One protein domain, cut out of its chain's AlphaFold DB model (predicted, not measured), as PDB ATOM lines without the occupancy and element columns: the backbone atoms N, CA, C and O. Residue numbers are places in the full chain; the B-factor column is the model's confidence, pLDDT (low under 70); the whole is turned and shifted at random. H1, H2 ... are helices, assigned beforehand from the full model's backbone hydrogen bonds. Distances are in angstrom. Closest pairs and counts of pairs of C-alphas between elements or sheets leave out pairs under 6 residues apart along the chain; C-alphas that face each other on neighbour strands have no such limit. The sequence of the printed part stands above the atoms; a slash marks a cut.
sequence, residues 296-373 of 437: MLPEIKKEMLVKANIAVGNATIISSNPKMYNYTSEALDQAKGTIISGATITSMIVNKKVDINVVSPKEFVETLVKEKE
ATOM      1  N   MET A 296      13.533 -20.374  11.554       69.50
ATOM      2  CA  MET A 296      14.974 -20.295  11.766       69.50
ATOM      3  C   MET A 296      15.516 -21.662  12.181       69.50
ATOM      4  O   MET A 296      15.063 -22.239  13.177       69.50
ATOM      5  N   LEU A 297      16.525 -22.147  11.459       71.25
ATOM      6  CA  LEU A 297      17.269 -23.345  11.838       71.25
ATOM      7  C   LEU A 297      17.838 -23.221  13.263       71.25
ATOM      8  O   LEU A 297      18.256 -22.122  13.652       71.25
ATOM      9  N   PRO A 298      17.900 -24.316  14.046       74.81
ATOM     10  CA  PRO A 298      18.536 -24.325  15.366       74.81
ATOM     11  C   PRO A 298      19.936 -23.696  15.371       74.81
ATOM     12  O   PRO A 298      20.303 -22.964  16.285       74.81
ATOM     13  N   GLU A 299      20.718 -23.903  14.322       75.12
ATOM     14  CA  GLU A 299      22.067 -23.366  14.192       75.12
ATOM     15  C   GLU A 299      22.053 -21.830  14.085       75.12
ATOM     16  O   GLU A 299      22.808 -21.156  14.787       75.12
ATOM     17  N   ILE A 300      21.125 -21.266  13.303       76.19
ATOM     18  CA  ILE A 300      20.923 -19.811  13.183       76.19
ATOM     19  C   ILE A 300      20.436 -19.238  14.518       76.19
ATOM     20  O   ILE A 300      20.989 -18.263  15.029       76.19
ATOM     21  N   LYS A 301      19.444 -19.892  15.133       84.44
ATOM     22  CA  LYS A 301      18.923 -19.546  16.463       84.44
ATOM     23  C   LYS A 301      20.039 -19.505  17.509       84.44
ATOM     24  O   LYS A 301      20.118 -18.563  18.299       84.44
ATOM     25  N   LYS A 302      20.923 -20.506  17.504       85.75
ATOM     26  CA  LYS A 302      22.088 -20.592  18.389       85.75
ATOM     27  C   LYS A 302      23.049 -19.435  18.147       85.75
ATOM     28  O   LYS A 302      23.451 -18.793  19.113       85.75
ATOM     29  N   GLU A 303      23.409 -19.154  16.896       83.38
ATOM     30  CA  GLU A 303      24.296 -18.033  16.563       83.38
ATOM     31  C   GLU A 303      23.729 -16.690  17.036       83.38
ATOM     32  O   GLU A 303      24.467 -15.876  17.590       83.38
ATOM     33  N   MET A 304      22.422 -16.465  16.874       84.25
ATOM     34  CA  MET A 304      21.754 -15.255  17.360       84.25
ATOM     35  C   MET A 304      21.827 -15.131  18.884       84.25
ATOM     36  O   MET A 304      22.166 -14.065  19.393       84.25
ATOM     37  N   LEU A 305      21.571 -16.218  19.614       89.31
ATOM     38  CA  LEU A 305      21.678 -16.233  21.076       89.31
ATOM     39  C   LEU A 305      23.121 -15.987  21.538       89.31
ATOM     40  O   LEU A 305      23.347 -15.207  22.459       89.31
ATOM     41  N   VAL A 306      24.111 -16.586  20.872       89.31
ATOM     42  CA  VAL A 306      25.530 -16.352  21.182       89.31
ATOM     43  C   VAL A 306      25.922 -14.895  20.917       89.31
ATOM     44  O   VAL A 306      26.581 -14.287  21.756       89.31
ATOM     45  N   LYS A 307      25.466 -14.294  19.807       87.25
ATOM     46  CA  LYS A 307      25.646 -12.853  19.535       87.25
ATOM     47  C   LYS A 307      24.968 -11.966  20.583       87.25
ATOM     48  O   LYS A 307      25.447 -10.868  20.843       87.25
ATOM     49  N   ALA A 308      23.902 -12.450  21.217       85.62
ATOM     50  CA  ALA A 308      23.244 -11.807  22.353       85.62
ATOM     51  C   ALA A 308      23.930 -12.099  23.709       85.62
ATOM     52  O   ALA A 308      23.312 -11.930  24.760       85.62
ATOM     53  N   ASN A 309      25.200 -12.529  23.707       89.38
ATOM     54  CA  ASN A 309      25.999 -12.870  24.892       89.38
ATOM     55  C   ASN A 309      25.417 -14.006  25.755       89.38
ATOM     56  O   ASN A 309      25.690 -14.091  26.955       89.38
ATOM     57  N   ILE A 310      24.628 -14.908  25.165       92.81
ATOM     58  CA  ILE A 310      24.161 -16.119  25.847       92.81
ATOM     59  C   ILE A 310      25.231 -17.209  25.756       92.81
ATOM     60  O   ILE A 310      25.792 -17.470  24.690       92.81
ATOM     61  N   ALA A 311      25.489 -17.886  26.878       92.44
ATOM     62  CA  ALA A 311      26.447 -18.984  26.946       92.44
ATOM     63  C   ALA A 311      26.128 -20.081  25.915       92.44
ATOM     64  O   ALA A 311      24.979 -20.507  25.780       92.44
ATOM     65  N   VAL A 312      27.161 -20.591  25.233       90.62
ATOM     66  CA  VAL A 312      27.029 -21.563  24.128       90.62
ATOM     67  C   VAL A 312      26.234 -22.811  24.530       90.62
ATOM     68  O   VAL A 312      25.448 -23.318  23.726       90.62
ATOM     69  N   GLY A 313      26.400 -23.291  25.769       91.19
ATOM     70  CA  GLY A 313      25.633 -24.419  26.311       91.19
ATOM     71  C   GLY A 313      24.128 -24.140  26.332       91.19
ATOM     72  O   GLY A 313      23.356 -24.883  25.727       91.19
ATOM     73  N   ASN A 314      23.722 -23.013  26.924       93.31
ATOM     74  CA  ASN A 314      22.320 -22.593  26.972       93.31
ATOM     75  C   ASN A 314      21.768 -22.336  25.567       93.31
ATOM     76  O   ASN A 314      20.689 -22.816  25.234       93.31
ATOM     77  N   ALA A 315      22.529 -21.637  24.719       91.94
ATOM     78  CA  ALA A 315      22.137 -21.355  23.342       91.94
ATOM     79  C   ALA A 315      21.877 -22.642  22.542       91.94
ATOM     80  O   ALA A 315      20.931 -22.693  21.759       91.94
ATOM     81  N   THR A 316      22.666 -23.697  22.763       89.12
ATOM     82  CA  THR A 316      22.486 -25.001  22.106       89.12
ATOM     83  C   THR A 316      21.196 -25.689  22.564       89.12
ATOM     84  O   THR A 316      20.424 -26.156  21.732       89.12
ATOM     85  N   ILE A 317      20.918 -25.702  23.871       90.50
ATOM     86  CA  ILE A 317      19.695 -26.314  24.418       90.50
ATOM     87  C   ILE A 317      18.452 -25.561  23.926       90.50
ATOM     88  O   ILE A 317      17.532 -26.175  23.388       90.50
ATOM     89  N   ILE A 318      18.451 -24.232  24.041       91.94
ATOM     90  CA  ILE A 318      17.306 -23.380  23.693       91.94
ATOM     91  C   ILE A 318      16.994 -23.461  22.197       91.94
ATOM     92  O   ILE A 318      15.840 -23.628  21.814       91.94
ATOM     93  N   SER A 319      18.016 -23.372  21.343       88.31
ATOM     94  CA  SER A 319      17.832 -23.388  19.887       88.31
ATOM     95  C   SER A 319      17.284 -24.706  19.337       88.31
ATOM     96  O   SER A 319      16.575 -24.687  18.331       88.31
ATOM     97  N   SER A 320      17.565 -25.830  20.003       82.44
ATOM     98  CA  SER A 320      17.090 -27.161  19.601       82.44
ATOM     99  C   SER A 320      15.591 -27.398  19.831       82.44
ATOM    100  O   SER A 320      15.031 -28.350  19.294       82.44
ATOM    101  N   ASN A 321      14.924 -26.546  20.617       84.56
ATOM    102  CA  ASN A 321      13.503 -26.675  20.931       84.56
ATOM    103  C   ASN A 321      12.744 -25.408  20.492       84.56
ATOM    104  O   ASN A 321      12.878 -24.368  21.138       84.56
ATOM    105  N   PRO A 322      11.899 -25.473  19.442       80.31
ATOM    106  CA  PRO A 322      11.186 -24.306  18.918       80.31
ATOM    107  C   PRO A 322      10.335 -23.568  19.957       80.31
ATOM    108  O   PRO A 322      10.344 -22.341  19.994       80.31
ATOM    109  N   LYS A 323       9.639 -24.300  20.837       85.88
ATOM    110  CA  LYS A 323       8.812 -23.692  21.887       85.88
ATOM    111  C   LYS A 323       9.681 -22.945  22.896       85.88
ATOM    112  O   LYS A 323       9.376 -21.807  23.241       85.88
ATOM    113  N   MET A 324      10.776 -23.567  23.330       90.88
ATOM    114  CA  MET A 324      11.727 -22.950  24.256       90.88
ATOM    115  C   MET A 324      12.416 -21.731  23.638       90.88
ATOM    116  O   MET A 324      12.582 -20.723  24.324       90.88
ATOM    117  N   TYR A 325      12.785 -21.792  22.356       89.38
ATOM    118  CA  TYR A 325      13.361 -20.661  21.637       89.38
ATOM    119  C   TYR A 325      12.391 -19.483  21.570       89.38
ATOM    120  O   TYR A 325      12.763 -18.386  21.973       89.38
ATOM    121  N   ASN A 326      11.148 -19.709  21.133       86.75
ATOM    122  CA  ASN A 326      10.141 -18.649  21.028       86.75
ATOM    123  C   ASN A 326       9.872 -18.002  22.393       86.75
ATOM    124  O   ASN A 326       9.929 -16.783  22.515       86.75
ATOM    125  N   TYR A 327       9.693 -18.826  23.431       92.69
ATOM    126  CA  TYR A 327       9.525 -18.363  24.807       92.69
ATOM    127  C   TYR A 327      10.703 -17.504  25.278       92.69
ATOM    128  O   TYR A 327      10.525 -16.423  25.835       92.69
ATOM    129  N   THR A 328      11.927 -17.979  25.031       93.25
ATOM    130  CA  THR A 328      13.153 -17.274  25.417       93.25
ATOM    131  C   THR A 328      13.279 -15.958  24.661       93.25
ATOM    132  O   THR A 328      13.623 -14.950  25.264       93.25
ATOM    133  N   SER A 329      13.009 -15.953  23.356       90.00
ATOM    134  CA  SER A 329      13.113 -14.762  22.515       90.00
ATOM    135  C   SER A 329      12.153 -13.671  22.982       90.00
ATOM    136  O   SER A 329      12.555 -12.516  23.082       90.00
ATOM    137  N   GLU A 330      10.914 -14.035  23.318       92.25
ATOM    138  CA  GLU A 330       9.933 -13.099  23.868       92.25
ATOM    139  C   GLU A 330      10.350 -12.608  25.262       92.25
ATOM    140  O   GLU A 330      10.345 -11.407  25.508       92.25
ATOM    141  N   ALA A 331      10.809 -13.495  26.151       93.88
ATOM    142  CA  ALA A 331      11.297 -13.099  27.475       93.88
ATOM    143  C   ALA A 331      12.509 -12.147  27.393       93.88
ATOM    144  O   ALA A 331      12.597 -11.181  28.148       93.88
ATOM    145  N   LEU A 332      13.438 -12.384  26.462       93.00
ATOM    146  CA  LEU A 332      14.572 -11.490  26.214       93.00
ATOM    147  C   LEU A 332      14.123 -10.118  25.698       93.00
ATOM    148  O   LEU A 332      14.737  -9.116  26.054       93.00
ATOM    149  N   ASP A 333      13.073 -10.067  24.877       92.00
ATOM    150  CA  ASP A 333      12.494  -8.815  24.392       92.00
ATOM    151  C   ASP A 333      11.815  -8.028  25.522       92.00
ATOM    152  O   ASP A 333      12.126  -6.854  25.714       92.00
ATOM    153  N   GLN A 334      10.996  -8.695  26.342       92.75
ATOM    154  CA  GLN A 334      10.351  -8.094  27.518       92.75
ATOM    155  C   GLN A 334      11.365  -7.588  28.554       92.75
ATOM    156  O   GLN A 334      11.105  -6.622  29.266       92.75
ATOM    157  N   ALA A 335      12.538  -8.219  28.642       91.81
ATOM    158  CA  ALA A 335      13.591  -7.813  29.565       91.81
ATOM    159  C   ALA A 335      14.426  -6.616  29.077       91.81
ATOM    160  O   ALA A 335      15.250  -6.103  29.844       91.81
ATOM    161  N   LYS A 336      14.247  -6.145  27.832       90.50
ATOM    162  CA  LYS A 336      14.971  -4.972  27.317       90.50
ATOM    163  C   LYS A 336      14.670  -3.741  28.174       90.50
ATOM    164  O   LYS A 336      13.521  -3.377  28.379       90.50
ATOM    165  N   GLY A 337      15.725  -3.086  28.659       85.69
ATOM    166  CA  GLY A 337      15.610  -1.917  29.538       85.69
ATOM    167  C   GLY A 337      15.353  -2.248  31.013       85.69
ATOM    168  O   GLY A 337      15.295  -1.333  31.827       85.69
ATOM    169  N   THR A 338      15.249  -3.530  31.376       90.75
ATOM    170  CA  THR A 338      15.144  -3.969  32.775       90.75
ATOM    171  C   THR A 338      16.519  -4.273  33.377       90.75
ATOM    172  O   THR A 338      17.529  -4.378  32.679       90.75
ATOM    173  N   ILE A 339      16.561  -4.483  34.695       85.94
ATOM    174  CA  ILE A 339      17.768  -4.898  35.428       85.94
ATOM    175  C   ILE A 339      18.137  -6.384  35.235       85.94
ATOM    176  O   ILE A 339      19.154  -6.842  35.771       85.94
ATOM    177  N   ILE A 340      17.317  -7.168  34.529       90.38
ATOM    178  CA  ILE A 340      17.506  -8.614  34.356       90.38
ATOM    179  C   ILE A 340      18.357  -8.890  33.117       90.38
ATOM    180  O   ILE A 340      18.075  -8.417  32.022       90.38
ATOM    181  N   SER A 341      19.416  -9.687  33.284       90.62
ATOM    182  CA  SER A 341      20.288 -10.057  32.172       90.62
ATOM    183  C   SER A 341      19.727 -11.253  31.400       90.62
ATOM    184  O   SER A 341      19.119 -12.165  31.971       90.62
ATOM    185  N   GLY A 342      20.021 -11.311  30.098       90.75
ATOM    186  CA  GLY A 342      19.673 -12.472  29.275       90.75
ATOM    187  C   GLY A 342      20.309 -13.778  29.773       90.75
ATOM    188  O   GLY A 342      19.716 -14.851  29.644       90.75
ATOM    189  N   ALA A 343      21.476 -13.708  30.420       90.75
ATOM    190  CA  ALA A 343      22.114 -14.867  31.043       90.75
ATOM    191  C   ALA A 343      21.266 -15.455  32.188       90.75
ATOM    192  O   ALA A 343      21.126 -16.676  32.273       90.75
ATOM    193  N   THR A 344      20.651 -14.609  33.026       91.38
ATOM    194  CA  THR A 344      19.746 -15.056  34.098       91.38
ATOM    195  C   THR A 344      18.507 -15.735  33.519       91.38
ATOM    196  O   THR A 344      18.200 -16.865  33.900       91.38
ATOM    197  N   ILE A 345      17.852 -15.091  32.546       93.19
ATOM    198  CA  ILE A 345      16.647 -15.607  31.870       93.19
ATOM    199  C   ILE A 345      16.922 -16.985  31.268       93.19
ATOM    200  O   ILE A 345      16.238 -17.962  31.572       93.19
ATOM    201  N   THR A 346      17.972 -17.087  30.452       93.88
ATOM    202  CA  THR A 346      18.305 -18.334  29.754       93.88
ATOM    203  C   THR A 346      18.705 -19.446  30.717       93.88
ATOM    204  O   THR A 346      18.273 -20.582  30.535       93.88
ATOM    205  N   SER A 347      19.465 -19.140  31.773       93.25
ATOM    206  CA  SER A 347      19.834 -20.121  32.799       93.25
ATOM    207  C   SER A 347      18.612 -20.673  33.538       93.25
ATOM    208  O   SER A 347      18.506 -21.883  33.733       93.25
ATOM    209  N   MET A 348      17.655 -19.823  33.917       93.25
ATOM    210  CA  MET A 348      16.437 -20.259  34.607       93.25
ATOM    211  C   MET A 348      15.539 -21.130  33.724       93.25
ATOM    212  O   MET A 348      15.015 -22.139  34.200       93.25
ATOM    213  N   ILE A 349      15.418 -20.796  32.436       94.12
ATOM    214  CA  ILE A 349      14.668 -21.599  31.461       94.12
ATOM    215  C   ILE A 349      15.332 -22.970  31.265       94.12
ATOM    216  O   ILE A 349      14.670 -23.999  31.400       94.12
ATOM    217  N   VAL A 350      16.645 -23.009  31.000       93.69
ATOM    218  CA  VAL A 350      17.387 -24.268  30.783       93.69
ATOM    219  C   VAL A 350      17.347 -25.169  32.020       93.69
ATOM    220  O   VAL A 350      17.134 -26.375  31.897       93.69
ATOM    221  N   ASN A 351      17.473 -24.590  33.215       92.88
ATOM    222  CA  ASN A 351      17.408 -25.318  34.483       92.88
ATOM    223  C   ASN A 351      15.972 -25.626  34.948       92.88
ATOM    224  O   ASN A 351      15.786 -26.052  36.090       92.88
ATOM    225  N   LYS A 352      14.961 -25.413  34.089       90.12
ATOM    226  CA  LYS A 352      13.537 -25.686  34.351       90.12
ATOM    227  C   LYS A 352      13.016 -25.039  35.641       90.12
ATOM    228  O   LYS A 352      12.196 -25.614  36.349       90.12
ATOM    229  N   LYS A 353      13.510 -23.840  35.963       88.94
ATOM    230  CA  LYS A 353      13.031 -23.033  37.099       88.94
ATOM    231  C   LYS A 353      11.721 -22.301  36.795       88.94
ATOM    232  O   LYS A 353      11.123 -21.747  37.705       88.94
ATOM    233  N   VAL A 354      11.275 -22.338  35.541       90.06
ATOM    234  CA  VAL A 354       9.975 -21.854  35.074       90.06
ATOM    235  C   VAL A 354       9.333 -22.922  34.190       90.06
ATOM    236  O   VAL A 354      10.012 -23.546  33.369       90.06
ATOM    237  N   ASP A 355       8.029 -23.141  34.357       91.12
ATOM    238  CA  ASP A 355       7.256 -23.964  33.430       91.12
ATOM    239  C   ASP A 355       6.766 -23.106  32.262       91.12
ATOM    240  O   ASP A 355       5.772 -22.382  32.356       91.12
ATOM    241  N   ILE A 356       7.466 -23.223  31.134       91.56
ATOM    242  CA  ILE A 356       7.176 -22.497  29.890       91.56
ATOM    243  C   ILE A 356       5.817 -22.861  29.261       91.56
ATOM    244  O   ILE A 356       5.437 -22.287  28.241       91.56
ATOM    245  N   ASN A 357       5.109 -23.865  29.789       90.38
ATOM    246  CA  ASN A 357       3.762 -24.220  29.345       90.38
ATOM    247  C   ASN A 357       2.668 -23.473  30.110       90.38
ATOM    248  O   ASN A 357       1.539 -23.439  29.630       90.38
ATOM    249  N   VAL A 358       2.998 -22.923  31.279       92.44
ATOM    250  CA  VAL A 358       2.026 -22.348  32.215       92.44
ATOM    251  C   VAL A 358       2.247 -20.848  32.371       92.44
ATOM    252  O   VAL A 358       1.297 -20.081  32.271       92.44
ATOM    253  N   VAL A 359       3.494 -20.428  32.583       93.75
ATOM    254  CA  VAL A 359       3.830 -19.033  32.897       93.75
ATOM    255  C   VAL A 359       4.147 -18.283  31.615       93.75
ATOM    256  O   VAL A 359       5.018 -18.720  30.868       93.75
ATOM    257  N   SER A 360       3.504 -17.142  31.360       95.00
ATOM    258  CA  SER A 360       3.803 -16.336  30.165       95.00
ATOM    259  C   SER A 360       5.206 -15.697  30.227       95.00
ATOM    260  O   SER A 360       5.688 -15.406  31.325       95.00
ATOM    261  N   PRO A 361       5.876 -15.424  29.088       94.75
ATOM    262  CA  PRO A 361       7.184 -14.757  29.087       94.75
ATOM    263  C   PRO A 361       7.186 -13.419  29.832       94.75
ATOM    264  O   PRO A 361       8.126 -13.116  30.565       94.75
ATOM    265  N   LYS A 362       6.109 -12.640  29.691       94.25
ATOM    266  CA  LYS A 362       5.927 -11.362  30.383       94.25
ATOM    267  C   LYS A 362       5.845 -11.538  31.901       94.25
ATOM    268  O   LYS A 362       6.605 -10.904  32.623       94.25
ATOM    269  N   GLU A 363       4.967 -12.420  32.376       94.06
ATOM    270  CA  GLU A 363       4.803 -12.705  33.810       94.06
ATOM    271  C   GLU A 363       6.104 -13.216  34.438       94.06
ATOM    272  O   GLU A 363       6.478 -12.813  35.542       94.06
ATOM    273  N   PHE A 364       6.829 -14.066  33.710       96.00
ATOM    274  CA  PHE A 364       8.130 -14.553  34.137       96.00
ATOM    275  C   PHE A 364       9.125 -13.401  34.334       96.00
ATOM    276  O   PHE A 364       9.711 -13.282  35.408       96.00
ATOM    277  N   VAL A 365       9.280 -12.518  33.343       95.00
ATOM    278  CA  VAL A 365      10.195 -11.366  33.442       95.00
ATOM    279  C   VAL A 365       9.771 -10.401  34.549       95.00
ATOM    280  O   VAL A 365      10.622  -9.974  35.326       95.00
ATOM    281  N   GLU A 366       8.478 -10.100  34.684       93.50
ATOM    282  CA  GLU A 366       7.957  -9.249  35.763       93.50
ATOM    283  C   GLU A 366       8.257  -9.826  37.153       93.50
ATOM    284  O   GLU A 366       8.610  -9.083  38.070       93.50
ATOM    285  N   THR A 367       8.156 -11.148  37.308       92.12
ATOM    286  CA  THR A 367       8.504 -11.836  38.559       92.12
ATOM    287  C   THR A 367       9.989 -11.671  38.870       92.12
ATOM    288  O   THR A 367      10.339 -11.280  39.981       92.12
ATOM    289  N   LEU A 368      10.861 -11.860  37.876       90.81
ATOM    290  CA  LEU A 368      12.305 -11.678  38.053       90.81
ATOM    291  C   LEU A 368      12.685 -10.238  38.398       90.81
ATOM    292  O   LEU A 368      13.560 -10.021  39.236       90.81
ATOM    293  N   VAL A 369      12.041  -9.256  37.761       90.50
ATOM    294  CA  VAL A 369      12.255  -7.836  38.068       90.50
ATOM    295  C   VAL A 369      11.871  -7.554  39.517       90.50
ATOM    296  O   VAL A 369      12.706  -7.039  40.255       90.50
ATOM    297  N   LYS A 370      10.677  -7.974  39.957       88.25
ATOM    298  CA  LYS A 370      10.217  -7.793  41.345       88.25
ATOM    299  C   LYS A 370      11.155  -8.442  42.360       88.25
ATOM    300  O   LYS A 370      11.497  -7.818  43.361       88.25
ATOM    301  N   GLU A 371      11.595  -9.674  42.106       85.69
ATOM    302  CA  GLU A 371      12.547 -10.367  42.981       85.69
ATOM    303  C   GLU A 371      13.862  -9.596  43.090       85.69
ATOM    304  O   GLU A 371      14.383  -9.415  44.189       85.69
ATOM    305  N   LYS A 372      14.386  -9.083  41.975       83.06
ATOM    306  CA  LYS A 372      15.664  -8.371  41.973       83.06
ATOM    307  C   LYS A 372      15.569  -6.952  42.541       83.06
ATOM    308  O   LYS A 372      16.505  -6.519  43.201       83.06
ATOM    309  N   GLU A 373      14.457  -6.250  42.337       82.88
ATOM    310  CA  GLU A 373      14.179  -4.950  42.969       82.88
ATOM    311  C   GLU A 373      13.954  -5.074  44.478       82.88
ATOM    312  O   GLU A 373      14.261  -4.148  45.225       82.88
TER     313      GLU A 373
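What this domain is: This is residues 296 to 373 of the 437 residues of a protein of Candidatus Roizmanbacteria bacterium GW2011_GWA1_41_13 (UniProt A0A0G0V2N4). The helical hairpin of H3 and H4 makes the middle of this all-helix domain, with the crossed pair H1 and H2 at one end and H5 at the other. H5 packs on H3 with its first part, residues 361 to 365. The printed part has 78 residues, with five named helices in the order H1, H2, H3, H4, H5 and no named strand. It is compact, with a radius of gyration of the C-alphas of 11.5 A, and spans 34 by 24 by 18 A.

How they stand to each other: Start at H1, residues 298 to 307, which touches H2, residues 312 to 319, at a steep tilt of 47 degrees, opposite ways; their closest C-alphas, Pro 298 and Ser 319, are 4.7 A apart. Next comes H3, residues 322 to 334, which touches H2 only at the corner, with residues 324 to 328 alone; the closest C-alphas, Ile 318 and Tyr 325, are 5.2 A apart. H4, residues 342 to 350, forms a helical hairpin with H3, at a shallow tilt of 31 degrees; look at the closest C-alphas, Leu 332 and Gly 342, 6.0 A apart. H4 also touches H2, with the closest C-alphas, Asn 314 and Val 350, 6.5 A apart. H5, residues 361 to 373, touches H3 with residues 361 to 365 alone, at a steep tilt of 48 degrees; the closest C-alphas, Ala 331 and Pro 361, are 4.7 A apart. H5 is apart from H1 and H2. In H1, H2, H3, H4 and H5 every O i to N i+4 pair is within hydrogen-bond range.

Where its parts are: Find C-alpha 298 at (18.536, -24.325, 15.366); from there H1 runs 14.1 A. H2 measures 10.3 A and H4 12.1 A. H3 begins at (11.186, -24.306, 18.918) and runs 18.4 A, as does H5, which ends with C-alpha 373 at (14.179, -4.950, 42.969).

The domain as a whole: The C-alphas farthest apart, Leu 297 and Glu 373, are 36.3 A apart. The printed part has no cut and no long link. Its mean pLDDT is 89.2, and residue 296 is under 70.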